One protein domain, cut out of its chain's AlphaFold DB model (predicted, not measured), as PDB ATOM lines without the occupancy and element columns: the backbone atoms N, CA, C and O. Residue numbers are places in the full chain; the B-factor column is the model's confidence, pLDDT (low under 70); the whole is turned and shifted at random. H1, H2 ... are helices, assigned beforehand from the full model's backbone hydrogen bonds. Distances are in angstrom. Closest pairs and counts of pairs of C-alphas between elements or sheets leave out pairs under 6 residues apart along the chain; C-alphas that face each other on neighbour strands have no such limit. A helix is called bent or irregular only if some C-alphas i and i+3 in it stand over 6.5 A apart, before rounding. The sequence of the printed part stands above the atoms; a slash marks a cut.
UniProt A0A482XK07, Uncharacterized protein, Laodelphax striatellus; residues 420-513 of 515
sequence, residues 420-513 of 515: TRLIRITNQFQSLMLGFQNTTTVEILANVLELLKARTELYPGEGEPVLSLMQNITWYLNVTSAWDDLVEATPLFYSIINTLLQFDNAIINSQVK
ATOM      1  N   THR A 420     328.421 410.614 630.398       95.50
ATOM      2  CA  THR A 420     327.328 411.597 630.244       95.50
ATOM      3  C   THR A 420     327.151 412.494 631.475       95.50
ATOM      4  O   THR A 420     326.826 413.674 631.326       95.50
ATOM      5  N   ARG A 421     327.421 411.973 632.682       96.06
ATOM      6  CA  ARG A 421     327.430 412.756 633.929       96.06
ATOM      7  C   ARG A 421     328.565 413.780 633.947       96.06
ATOM      8  O   ARG A 421     328.303 414.930 634.286       96.06
ATOM      9  N   LEU A 422     329.781 413.385 633.556       96.88
ATOM     10  CA  LEU A 422     330.923 414.296 633.480       96.88
ATOM     11  C   LEU A 422     330.703 415.365 632.406       96.88
ATOM     12  O   LEU A 422     330.913 416.534 632.693       96.88
ATOM     13  N   ILE A 423     330.158 415.007 631.238       96.31
ATOM     14  CA  ILE A 423     329.816 415.985 630.187       96.31
ATOM     15  C   ILE A 423     328.861 417.057 630.718       96.31
ATOM     16  O   ILE A 423     329.041 418.233 630.430       96.31
ATOM     17  N   ARG A 424     327.863 416.687 631.531       96.06
ATOM     18  CA  ARG A 424     326.959 417.672 632.144       96.06
ATOM     19  C   ARG A 424     327.714 418.650 633.053       96.06
ATOM     20  O   ARG A 424     327.444 419.843 632.988       96.06
ATOM     21  N   ILE A 425     328.649 418.151 633.862       97.50
ATOM     22  CA  ILE A 425     329.483 418.977 634.750       97.50
ATOM     23  C   ILE A 425     330.410 419.884 633.926       97.50
ATOM     24  O   ILE A 425     330.493 421.082 634.183       97.50
ATOM     25  N   THR A 426     331.048 419.348 632.883       96.69
ATOM     26  CA  THR A 426     331.882 420.124 631.955       96.69
ATOM     27  C   THR A 426     331.075 421.210 631.249       96.69
ATOM     28  O   THR A 426     331.545 422.338 631.164       96.69
ATOM     29  N   ASN A 427     329.844 420.924 630.815       95.88
ATOM     30  CA  ASN A 427     328.966 421.921 630.199       95.88
ATOM     31  C   ASN A 427     328.569 423.028 631.189       95.88
ATOM     32  O   ASN A 427     328.467 424.184 630.791       95.88
ATOM     33  N   GLN A 428     328.364 422.711 632.475       95.62
ATOM     34  CA  GLN A 428     328.126 423.727 633.511       95.62
ATOM     35  C   GLN A 428     329.343 424.646 633.679       95.62
ATOM     36  O   GLN A 428     329.187 425.865 633.727       95.62
ATOM     37  N   PHE A 429     330.551 424.078 633.693       96.44
ATOM     38  CA  PHE A 429     331.788 424.858 633.729       96.44
ATOM     39  C   PHE A 429     331.992 425.703 632.465       96.44
ATOM     40  O   PHE A 429     332.312 426.883 632.556       96.44
ATOM     41  N   GLN A 430     331.756 425.138 631.281       95.69
ATOM     42  CA  GLN A 430     331.806 425.889 630.026       95.69
ATOM     43  C   GLN A 430     330.792 427.034 630.029       95.69
ATOM     44  O   GLN A 430     331.141 428.149 629.670       95.69
ATOM     45  N   SER A 431     329.570 426.803 630.516       95.31
ATOM     46  CA  SER A 431     328.549 427.846 630.658       95.31
ATOM     47  C   SER A 431     329.019 429.005 631.549       95.31
ATOM     48  O   SER A 431     328.850 430.166 631.172       95.31
ATOM     49  N   LEU A 432     329.700 428.700 632.663       94.62
ATOM     50  CA  LEU A 432     330.345 429.702 633.515       94.62
ATOM     51  C   LEU A 432     331.398 430.509 632.736       94.62
ATOM     52  O   LEU A 432     331.341 431.737 632.733       94.62
ATOM     53  N   MET A 433     332.298 429.834 632.007       94.88
ATOM     54  CA  MET A 433     333.317 430.492 631.171       94.88
ATOM     55  C   MET A 433     332.717 431.343 630.039       94.88
ATOM     56  O   MET A 433     333.339 432.307 629.595       94.88
ATOM     57  N   LEU A 434     331.509 431.020 629.570       95.25
ATOM     58  CA  LEU A 434     330.775 431.800 628.569       95.25
ATOM     59  C   LEU A 434     330.081 433.046 629.154       95.25
ATOM     60  O   LEU A 434     329.508 433.828 628.388       95.25
ATOM     61  N   GLY A 435     330.155 433.250 630.476       94.25
ATOM     62  CA  GLY A 435     329.565 434.381 631.194       94.25
ATOM     63  C   GLY A 435     328.192 434.099 631.795       94.25
ATOM     64  O   GLY A 435     327.521 435.030 632.232       94.25
ATOM     65  N   PHE A 436     327.725 432.849 631.807       94.50
ATOM     66  CA  PHE A 436     326.419 432.500 632.362       94.50
ATOM     67  C   PHE A 436     326.564 431.989 633.796       94.50
ATOM     68  O   PHE A 436     326.922 430.839 634.048       94.50
ATOM     69  N   GLN A 437     326.286 432.864 634.759       87.50
ATOM     70  CA  GLN A 437     326.557 432.591 636.165       87.50
ATOM     71  C   GLN A 437     325.368 431.904 636.850       87.50
ATOM     72  O   GLN A 437     324.348 432.533 637.137       87.50
ATOM     73  N   ASN A 438     325.520 430.608 637.128       87.56
ATOM     74  CA  ASN A 438     324.593 429.800 637.942       87.56
ATOM     75  C   ASN A 438     325.305 428.722 638.777       87.56
ATOM     76  O   ASN A 438     324.665 427.890 639.408       87.56
ATOM     77  N   THR A 439     326.633 428.689 638.724       90.94
ATOM     78  CA  THR A 439     327.455 427.760 639.495       90.94
ATOM     79  C   THR A 439     328.805 428.398 639.792       90.94
ATOM     80  O   THR A 439     329.136 429.434 639.209       90.94
ATOM     81  N   THR A 440     329.585 427.789 640.681       92.62
ATOM     82  CA  THR A 440     330.960 428.191 640.996       92.62
ATOM     83  C   THR A 440     331.946 427.069 640.682       92.62
ATOM     84  O   THR A 440     331.581 425.901 640.536       92.62
ATOM     85  N   THR A 441     333.230 427.407 640.592       93.25
ATOM     86  CA  THR A 441     334.321 426.431 640.416       93.25
ATOM     87  C   THR A 441     334.345 425.407 641.557       93.25
ATOM     88  O   THR A 441     334.559 424.218 641.314       93.25
ATOM     89  N   VAL A 442     334.031 425.840 642.781       94.56
ATOM     90  CA  VAL A 442     333.902 424.994 643.976       94.56
ATOM     91  C   VAL A 442     332.768 423.977 643.817       94.56
ATOM     92  O   VAL A 442     332.986 422.782 644.009       94.56
ATOM     93  N   GLU A 443     331.576 424.412 643.402       95.19
ATOM     94  CA  GLU A 443     330.443 423.507 643.150       95.19
ATOM     95  C   GLU A 443     330.744 422.500 642.032       95.19
ATOM     96  O   GLU A 443     330.400 421.320 642.140       95.19
ATOM     97  N   ILE A 444     331.419 422.938 640.967       96.88
ATOM     98  CA  ILE A 444     331.835 422.068 639.861       96.88
ATOM     99  C   ILE A 444     332.775 420.972 640.372       96.88
ATOM    100  O   ILE A 444     332.537 419.792 640.113       96.88
ATOM    101  N   LEU A 445     333.813 421.334 641.131       97.44
ATOM    102  CA  LEU A 445     334.760 420.371 641.699       97.44
ATOM    103  C   LEU A 445     334.088 419.440 642.718       97.44
ATOM    104  O   LEU A 445     334.370 418.242 642.734       97.44
ATOM    105  N   ALA A 446     333.152 419.947 643.524       97.06
ATOM    106  CA  ALA A 446     332.366 419.122 644.438       97.06
ATOM    107  C   ALA A 446     331.542 418.067 643.678       97.06
ATOM    108  O   ALA A 446     331.578 416.889 644.038       97.06
ATOM    109  N   ASN A 447     330.891 418.454 642.575       97.44
ATOM    110  CA  ASN A 447     330.146 417.536 641.708       97.44
ATOM    111  C   ASN A 447     331.054 416.483 641.045       97.44
ATOM    112  O   ASN A 447     330.649 415.330 640.889       97.44
ATOM    113  N   VAL A 448     332.285 416.851 640.661       97.94
ATOM    114  CA  VAL A 448     333.292 415.898 640.154       97.94
ATOM    115  C   VAL A 448     333.679 414.894 641.240       97.94
ATOM    116  O   VAL A 448     333.704 413.689 640.986       97.94
ATOM    117  N   LEU A 449     333.953 415.368 642.456       97.56
ATOM    118  CA  LEU A 449     334.325 414.503 643.572       97.56
ATOM    119  C   LEU A 449     333.190 413.539 643.940       97.56
ATOM    120  O   LEU A 449     333.445 412.361 644.184       97.56
ATOM    121  N   GLU A 450     331.942 414.010 643.954       97.31
ATOM    122  CA  GLU A 450     330.762 413.166 644.165       97.31
ATOM    123  C   GLU A 450     330.631 412.099 643.070       97.31
ATOM    124  O   GLU A 450     330.379 410.928 643.366       97.31
ATOM    125  N   LEU A 451     330.857 412.477 641.805       96.25
ATOM    126  CA  LEU A 451     330.851 411.544 640.681       96.25
ATOM    127  C   LEU A 451     331.883 410.432 640.880       96.25
ATOM    128  O   LEU A 451     331.529 409.268 640.704       96.25
ATOM    129  N   LEU A 452     333.117 410.768 641.264       96.44
ATOM    130  CA  LEU A 452     334.185 409.788 641.486       96.44
ATOM    131  C   LEU A 452     333.918 408.893 642.698       96.44
ATOM    132  O   LEU A 452     334.090 407.683 642.605       96.44
ATOM    133  N   LYS A 453     333.437 409.455 643.812       95.50
ATOM    134  CA  LYS A 453     333.092 408.681 645.018       95.50
ATOM    135  C   LYS A 453     331.964 407.675 644.784       95.50
ATOM    136  O   LYS A 453     331.886 406.675 645.487       95.50
ATOM    137  N   ALA A 454     331.095 407.929 643.808       95.00
ATOM    138  CA  ALA A 454     330.027 407.010 643.430       95.00
ATOM    139  C   ALA A 454     330.506 405.826 642.566       95.00
ATOM    140  O   ALA A 454     329.696 404.961 642.225       95.00
ATOM    141  N   ARG A 455     331.782 405.785 642.160       92.94
ATOM    142  CA  ARG A 455     332.342 404.729 641.307       92.94
ATOM    143  C   ARG A 455     332.987 403.629 642.139       92.94
ATOM    144  O   ARG A 455     333.755 403.901 643.051       92.94
ATOM    145  N   THR A 456     332.706 402.382 641.770       91.19
ATOM    146  CA  THR A 456     333.406 401.198 642.294       91.19
ATOM    147  C   THR A 456     334.670 400.889 641.499       91.19
ATOM    148  O   THR A 456     335.652 400.426 642.060       91.19
ATOM    149  N   GLU A 457     334.647 401.166 640.196       91.25
ATOM    150  CA  GLU A 457     335.762 400.994 639.270       91.25
ATOM    151  C   GLU A 457     335.708 402.056 638.161       91.25
ATOM    152  O   GLU A 457     334.649 402.632 637.857       91.25
ATOM    153  N   LEU A 458     336.864 402.314 637.554       92.06
ATOM    154  CA  LEU A 458     337.025 403.180 636.390       92.06
ATOM    155  C   LEU A 458     337.547 402.359 635.214       92.06
ATOM    156  O   LEU A 458     338.354 401.446 635.394       92.06
ATOM    157  N   TYR A 459     337.107 402.702 634.006       93.12
ATOM    158  CA  TYR A 459     337.757 402.187 632.808       93.12
ATOM    159  C   TYR A 459     339.195 402.722 632.731       93.12
ATOM    160  O   TYR A 459     339.449 403.857 633.149       93.12
ATOM    161  N   PRO A 460     340.149 401.961 632.169       92.81
ATOM    162  CA  PRO A 460     341.514 402.450 632.066       92.81
ATOM    163  C   PRO A 460     341.596 403.740 631.229       92.81
ATOM    164  O   PRO A 460     341.163 403.768 630.076       92.81
ATOM    165  N   GLY A 461     342.138 404.809 631.812       92.75
ATOM    166  CA  GLY A 461     342.204 406.152 631.220       92.75
ATOM    167  C   GLY A 461     340.994 407.059 631.494       92.75
ATOM    168  O   GLY A 461     341.066 408.248 631.198       92.75
ATOM    169  N   GLU A 462     339.906 406.569 632.105       93.88
ATOM    170  CA  GLU A 462     338.687 407.363 632.387       93.88
ATOM    171  C   GLU A 462     338.941 408.569 633.316       93.88
ATOM    172  O   GLU A 462     338.167 409.529 633.327       93.88
ATOM    173  N   GLY A 463     340.031 408.556 634.088       94.62
ATOM    174  CA  GLY A 463     340.437 409.676 634.935       94.62
ATOM    175  C   GLY A 463     341.048 410.856 634.172       94.62
ATOM    176  O   GLY A 463     341.085 411.966 634.699       94.62
ATOM    177  N   GLU A 464     341.508 410.669 632.934       94.31
ATOM    178  CA  GLU A 464     342.220 411.709 632.174       94.31
ATOM    179  C   GLU A 464     341.334 412.915 631.798       94.31
ATOM    180  O   GLU A 464     341.762 414.051 632.027       94.31
ATOM    181  N   PRO A 465     340.075 412.742 631.339       95.38
ATOM    182  CA  PRO A 465     339.147 413.861 631.149       95.38
ATOM    183  C   PRO A 465     338.874 414.666 632.424       95.38
ATOM    184  O   PRO A 465     338.636 415.872 632.354       95.38
ATOM    185  N   VAL A 466     338.920 414.021 633.597       96.12
ATOM    186  CA  VAL A 466     338.765 414.710 634.885       96.12
ATOM    187  C   VAL A 466     339.967 415.613 635.148       96.12
ATOM    188  O   VAL A 466     339.782 416.778 635.495       96.12
ATOM    189  N   LEU A 467     341.188 415.121 634.914       94.31
ATOM    190  CA  LEU A 467     342.400 415.934 635.035       94.31
ATOM    191  C   LEU A 467     342.401 417.113 634.060       94.31
ATOM    192  O   LEU A 467     342.745 418.226 634.453       94.31
ATOM    193  N   SER A 468     341.966 416.901 632.815       94.31
ATOM    194  CA  SER A 468     341.836 417.981 631.832       94.31
ATOM    195  C   SER A 468     340.838 419.052 632.291       94.31
ATOM    196  O   SER A 468     341.135 420.245 632.224       94.31
ATOM    197  N   LEU A 469     339.684 418.649 632.838       96.19
ATOM    198  CA  LEU A 469     338.724 419.588 633.423       96.19
ATOM    199  C   LEU A 469     339.342 420.370 634.591       96.19
ATOM    200  O   LEU A 469     339.189 421.587 634.653       96.19
ATOM    201  N   MET A 470     340.073 419.701 635.484       95.44
ATOM    202  CA  MET A 470     340.759 420.352 636.606       95.44
ATOM    203  C   MET A 470     341.791 421.377 636.128       95.44
ATOM    204  O   MET A 470     341.810 422.492 636.637       95.44
ATOM    205  N   GLN A 471     342.600 421.042 635.121       93.75
ATOM    206  CA  GLN A 471     343.555 421.976 634.518       93.75
ATOM    207  C   GLN A 471     342.855 423.210 633.936       93.75
ATOM    208  O   GLN A 471     343.297 424.334 634.177       93.75
ATOM    209  N   ASN A 472     341.733 423.020 633.236       95.19
ATOM    210  CA  ASN A 472     340.951 424.129 632.691       95.19
ATOM    211  C   ASN A 472     340.359 425.018 633.799       95.19
ATOM    212  O   ASN A 472     340.347 426.239 633.654       95.19
ATOM    213  N   ILE A 473     339.908 424.432 634.916       95.50
ATOM    214  CA  ILE A 473     339.416 425.182 636.084       95.50
ATOM    215  C   ILE A 473     340.548 426.002 636.712       95.50
ATOM    216  O   ILE A 473     340.363 427.190 636.970       95.50
ATOM    217  N   THR A 474     341.727 425.411 636.915       93.56
ATOM    218  CA  THR A 474     342.901 426.128 637.436       93.56
ATOM    219  C   THR A 474     343.291 427.290 636.527       93.56
ATOM    220  O   THR A 474     343.541 428.398 637.001       93.56
ATOM    221  N   TRP A 475     343.301 427.064 635.211       94.25
ATOM    222  CA  TRP A 475     343.577 428.113 634.235       94.25
ATOM    223  C   TRP A 475     342.536 429.241 634.293       94.25
ATOM    224  O   TRP A 475     342.915 430.409 634.351       94.25
ATOM    225  N   TYR A 476     341.241 428.910 634.364       94.50
ATOM    226  CA  TYR A 476     340.159 429.887 634.515       94.50
ATOM    227  C   TYR A 476     340.319 430.742 635.780       94.50
ATOM    228  O   TYR A 476     340.242 431.968 635.703       94.50
ATOM    229  N   LEU A 477     340.581 430.116 636.933       92.62
ATOM    230  CA  LEU A 477     340.775 430.815 638.209       92.62
ATOM    231  C   LEU A 477     341.954 431.793 638.151       92.62
ATOM    232  O   LEU A 477     341.855 432.917 638.641       92.62
ATOM    233  N   ASN A 478     343.045 431.389 637.496       92.25
ATOM    234  CA  ASN A 478     344.217 432.236 637.305       92.25
ATOM    235  C   ASN A 478     343.914 433.438 636.392       92.25
ATOM    236  O   ASN A 478     344.213 434.577 636.740       92.25
ATOM    237  N   VAL A 479     343.273 433.207 635.240       92.50
ATOM    238  CA  VAL A 479     342.940 434.273 634.274       92.50
ATOM    239  C   VAL A 479     341.934 435.271 634.849       92.50
ATOM    240  O   VAL A 479     342.071 436.473 634.633       92.50
ATOM    241  N   THR A 480     340.947 434.797 635.609       90.31
ATOM    242  CA  THR A 480     339.929 435.655 636.239       90.31
ATOM    243  C   THR A 480     340.398 436.310 637.539       90.31
ATOM    244  O   THR A 480     339.690 437.159 638.074       90.31
ATOM    245  N   SER A 481     341.593 435.964 638.041       88.94
ATOM    246  CA  SER A 481     342.115 436.435 639.334       88.94
ATOM    247  C   SER A 481     341.155 436.178 640.508       88.94
ATOM    248  O   SER A 481     341.103 436.952 641.465       88.94
ATOM    249  N   ALA A 482     340.387 435.087 640.441       85.75
ATOM    250  CA  ALA A 482     339.431 434.676 641.466       85.75
ATOM    251  C   ALA A 482     340.151 433.925 642.604       85.75
ATOM    252  O   ALA A 482     340.003 432.715 642.778       85.75
ATOM    253  N   TRP A 483     341.000 434.639 643.349       85.50
ATOM    254  CA  TRP A 483     341.883 434.042 644.361       85.50
ATOM    255  C   TRP A 483     341.128 433.429 645.544       85.50
ATOM    256  O   TRP A 483     341.541 432.380 646.035       85.50
ATOM    257  N   ASP A 484     340.016 434.033 645.966       86.69
ATOM    258  CA  ASP A 484     339.180 433.491 647.044       86.69
ATOM    259  C   ASP A 484     338.581 432.132 646.636       86.69
ATOM    260  O   ASP A 484     338.739 431.140 647.351       86.69
ATOM    261  N   ASP A 485     338.025 432.046 645.420       85.31
ATOM    262  CA  ASP A 485     337.521 430.793 644.843       85.31
ATOM    263  C   ASP A 485     338.629 429.733 644.723       85.31
ATOM    264  O   ASP A 485     338.382 428.545 644.924       85.31
ATOM    265  N   LEU A 486     339.868 430.137 644.403       88.62
ATOM    266  CA  LEU A 486     341.011 429.221 644.330       88.62
ATOM    267  C   LEU A 486     341.347 428.615 645.699       88.62
ATOM    268  O   LEU A 486     341.603 427.410 645.789       88.62
ATOM    269  N   VAL A 487     341.334 429.421 646.762       90.44
ATOM    270  CA  VAL A 487     341.579 428.946 648.131       90.44
ATOM    271  C   VAL A 487     340.505 427.939 648.545       90.44
ATOM    272  O   VAL A 487     340.841 426.860 649.035       90.44
ATOM    273  N   GLU A 488     339.232 428.235 648.281       91.62
ATOM    274  CA  GLU A 488     338.117 427.330 648.591       91.62
ATOM    275  C   GLU A 488     338.125 426.049 647.740       91.62
ATOM    276  O   GLU A 488     337.774 424.970 648.221       91.62
ATOM    277  N   ALA A 489     338.568 426.135 646.485       92.62
ATOM    278  CA  ALA A 489     338.661 424.998 645.573       92.62
ATOM    279  C   ALA A 489     339.836 424.053 645.889       92.62
ATOM    280  O   ALA A 489     339.778 422.861 645.575       92.62
ATOM    281  N   THR A 490     340.906 424.554 646.512       93.06
ATOM    282  CA  THR A 490     342.165 423.816 646.732       93.06
ATOM    283  C   THR A 490     341.973 422.455 647.435       93.06
ATOM    284  O   THR A 490     342.470 421.447 646.919       93.06
ATOM    285  N   PRO A 491     341.209 422.334 648.542       96.00
ATOM    286  CA  PRO A 491     340.946 421.039 649.177       96.00
ATOM    287  C   PRO A 491     340.230 420.032 648.264       96.00
ATOM    288  O   PRO A 491     340.459 418.820 648.367       96.00
ATOM    289  N   LEU A 492     339.374 420.513 647.354       96.81
ATOM    290  CA  LEU A 492     338.666 419.666 646.395       96.81
ATOM    291  C   LEU A 492     339.616 419.137 645.321       96.81
ATOM    292  O   LEU A 492     339.556 417.947 645.018       96.81
ATOM    293  N   PHE A 493     340.541 419.963 644.815       95.88
ATOM    294  CA  PHE A 493     341.582 419.508 643.885       95.88
ATOM    295  C   PHE A 493     342.382 418.336 644.466       95.88
ATOM    296  O   PHE A 493     342.481 417.283 643.831       95.88
ATOM    297  N   TYR A 494     342.883 418.474 645.698       95.62
ATOM    298  CA  TYR A 494     343.617 417.395 646.368       95.62
ATOM    299  C   TYR A 494     342.758 416.147 646.573       95.62
ATOM    300  O   TYR A 494     343.216 415.034 646.316       95.62
ATOM    301  N   SER A 495     341.504 416.320 646.996       97.38
ATOM    302  CA  SER A 495     340.582 415.203 647.223       97.38
ATOM    303  C   SER A 495     340.283 414.428 645.939       97.38
ATOM    304  O   SER A 495     340.238 413.198 645.963       97.38
ATOM    305  N   ILE A 496     340.104 415.128 644.816       97.31
ATOM    306  CA  ILE A 496     339.862 414.514 643.506       97.31
ATOM    307  C   ILE A 496     341.100 413.742 643.046       97.31
ATOM    308  O   ILE A 496     340.970 412.571 642.697       97.31
ATOM    309  N   ILE A 497     342.293 414.347 643.104       95.00
ATOM    310  CA  ILE A 497     343.547 413.671 642.726       95.00
ATOM    311  C   ILE A 497     343.756 412.425 643.588       95.00
ATOM    312  O   ILE A 497     343.989 411.345 643.056       95.00
ATOM    313  N   ASN A 498     343.609 412.548 644.908       94.94
ATOM    314  CA  ASN A 498     343.760 411.419 645.822       94.94
ATOM    315  C   ASN A 498     342.760 410.293 645.513       94.94
ATOM    316  O   ASN A 498     343.128 409.127 645.545       94.94
ATOM    317  N   THR A 499     341.517 410.635 645.162       95.75
ATOM    318  CA  THR A 499     340.496 409.652 644.767       95.75
ATOM    319  C   THR A 499     340.853 408.977 643.437       95.75
ATOM    320  O   THR A 499     340.745 407.764 643.324       95.75
ATOM    321  N   LEU A 500     341.325 409.729 642.436       94.56
ATOM    322  CA  LEU A 500     341.755 409.166 641.149       94.56
ATOM    323  C   LEU A 500     342.935 408.202 641.304       94.56
ATOM    324  O   LEU A 500     342.957 407.160 640.656       94.56
ATOM    325  N   LEU A 501     343.891 408.527 642.178       91.62
ATOM    326  CA  LEU A 501     345.064 407.690 642.444       91.62
ATOM    327  C   LEU A 501     344.730 406.375 643.168       91.62
ATOM    328  O   LEU A 501     345.569 405.479 643.184       91.62
ATOM    329  N   GLN A 502     343.530 406.238 643.745       93.75
ATOM    330  CA  GLN A 502     343.058 404.980 644.340       93.75
ATOM    331  C   GLN A 502     342.548 403.977 643.297       93.75
ATOM    332  O   GLN A 502     342.406 402.799 643.615       93.75
ATOM    333  N   PHE A 503     342.261 404.420 642.071       92.94
ATOM    334  CA  PHE A 503     341.772 403.558 641.000       92.94
ATOM    335  C   PHE A 503     342.920 403.077 640.106       92.94
ATOM    336  O   PHE A 503     343.654 403.873 639.512       92.94
ATOM    337  N   ASP A 504     343.029 401.759 639.941       89.00
ATOM    338  CA  ASP A 504     344.016 401.154 639.051       89.00
ATOM    339  C   ASP A 504     343.806 401.592 637.599       89.00
ATOM    340  O   ASP A 504     342.703 401.536 637.057       89.00
ATOM    341  N   ASN A 505     344.893 401.995 636.937       89.12
ATOM    342  CA  ASN A 505     344.891 402.458 635.546       89.12
ATOM    343  C   ASN A 505     343.924 403.622 635.251       89.12
ATOM    344  O   ASN A 505     343.603 403.850 634.088       89.12
ATOM    345  N   ALA A 506     343.488 404.402 636.246       90.75
ATOM    346  CA  ALA A 506     342.658 405.583 635.989       90.75
ATOM    347  C   ALA A 506     343.326 406.585 635.031       90.75
ATOM    348  O   ALA A 506     342.643 407.280 634.284       90.75
ATOM    349  N   ILE A 507     344.663 406.620 635.033       90.38
ATOM    350  CA  ILE A 507     345.511 407.417 634.143       90.38
ATOM    351  C   ILE A 507     346.509 406.460 633.485       90.38
ATOM    352  O   ILE A 507     347.315 405.833 634.180       90.38
ATOM    353  N   ILE A 508     346.478 406.353 632.159       87.31
ATOM    354  CA  ILE A 508     347.317 405.414 631.394       87.31
ATOM    355  C   ILE A 508     348.347 406.131 630.519       87.31
ATOM    356  O   ILE A 508     349.418 405.579 630.259       87.31
ATOM    357  N   ASN A 509     348.083 407.376 630.124       78.62
ATOM    358  CA  ASN A 509     348.984 408.178 629.314       78.62
ATOM    359  C   ASN A 509     349.988 408.927 630.199       78.62
ATOM    360  O   ASN A 509     349.649 409.830 630.965       78.62
ATOM    361  N   SER A 510     351.269 408.573 630.074       56.38
ATOM    362  CA  SER A 510     352.348 409.134 630.901       56.38
ATOM    363  C   SER A 510     352.588 410.631 630.691       56.38
ATOM    364  O   SER A 510     353.141 411.265 631.577       56.38
ATOM    365  N   GLN A 511     352.168 411.203 629.557       51.91
ATOM    366  CA  GLN A 511     352.263 412.646 629.277       51.91
ATOM    367  C   GLN A 511     351.207 413.481 630.022       51.91
ATOM    368  O   GLN A 511     351.376 414.686 630.157       51.91
ATOM    369  N   VAL A 512     350.138 412.846 630.520       53.50
ATOM    370  CA  VAL A 512     349.072 413.484 631.317       53.50
ATOM    371  C   VAL A 512     349.380 413.400 632.821       53.50
ATOM    372  O   VAL A 512     348.724 414.043 633.640       53.50
ATOM    373  N   LYS A 513     350.425 412.650 633.211       46.25
ATOM    374  CA  LYS A 513     350.943 412.632 634.583       46.25
ATOM    375  C   LYS A 513     351.660 413.955 634.869       46.25
ATOM    376  O   LYS A 513     352.857 414.051 634.652       46.25
TER     377      LYS A 513
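AT A GLANCE: This is residues 420 to 513 of the 515 residues of an uncharacterized protein of Laodelphax striatellus (UniProt A0A482XK07). Four helices stand side by side in an up-and-down bundle, each running against the one before it, with H1 and H4 at opposite corners and H2 and H3 between them. Short links join the helices at the two ends of the bundle, and a tail with no named element, residues 502 to 513, lies at the end where H4 finishes. The printed part has 94 residues with four named helices, H1 to H4 in chain order, and no named strand; the class is all helix. It is compact, with a radius of gyration of the C-alphas of 13.1 A, and only just elongated, spanning 36 by 23 by 21 A.

HOW THE PARTS SIT: H1, residues 420 to 433, touches H2, residues 441 to 453, as a helical hairpin, opposite ways at a shallow tilt of 9 degrees; their closest C-alphas, of Ile 425 and Ile 444, are 6.4 A apart. H1 also touches H3, residues 464 to 480, the same way at a shallow tilt of 13 degrees, closest at the C-alphas of Thr 426 and Leu 469, 7.0 A apart. H2 and H3, also a helical hairpin, only just touch, with 3 pairs of C-alphas within 8 A, and H3 does so with residues 466 to 473 alone; the closest C-alphas are those of Thr 441 and Ile 473, 6.8 A. H4, residues 483 to 501, touches H2 with 20 such pairs, the same way at a shallow tilt of 14 degrees; the C-alphas of Val 442 and Ala 489 come closest, at 5.0 A. H3 and H4 form a third helical hairpin, in which H3 touches H4 with residues 470 to 477 alone, closest at the C-alphas of Leu 477 and Leu 486, 6.3 A. H1 and H4 are apart. Every O i to N i+4 pair is within hydrogen-bond range in H1, H2 and H3; in H4 it is 13 of 15.

IN THESE COORDINATES: H1 begins at C-alpha 420, (327.328, 411.597, 630.244), and is 19.8 A long; H2 is 18.4 A long. H3 measures 24.4 A and begins at C-alpha 464, (342.220, 411.709, 632.174). H4, the longest at 26.6 A, has a kink of 37 degrees near residue 490 and is only just irregular, with C-alphas 488 and 491 6.9 A apart; it ends at C-alpha 501, (345.064, 407.690, 642.444).

THE WHOLE: The two C-alphas farthest apart, of Gly 435 and Asp 504, are 37.1 A apart. The printed part has no cut. The link from H3 to H4 is tight, and the other two links are short. The mean pLDDT of the printed part is 91.8; residues 510 to 513 are under 70.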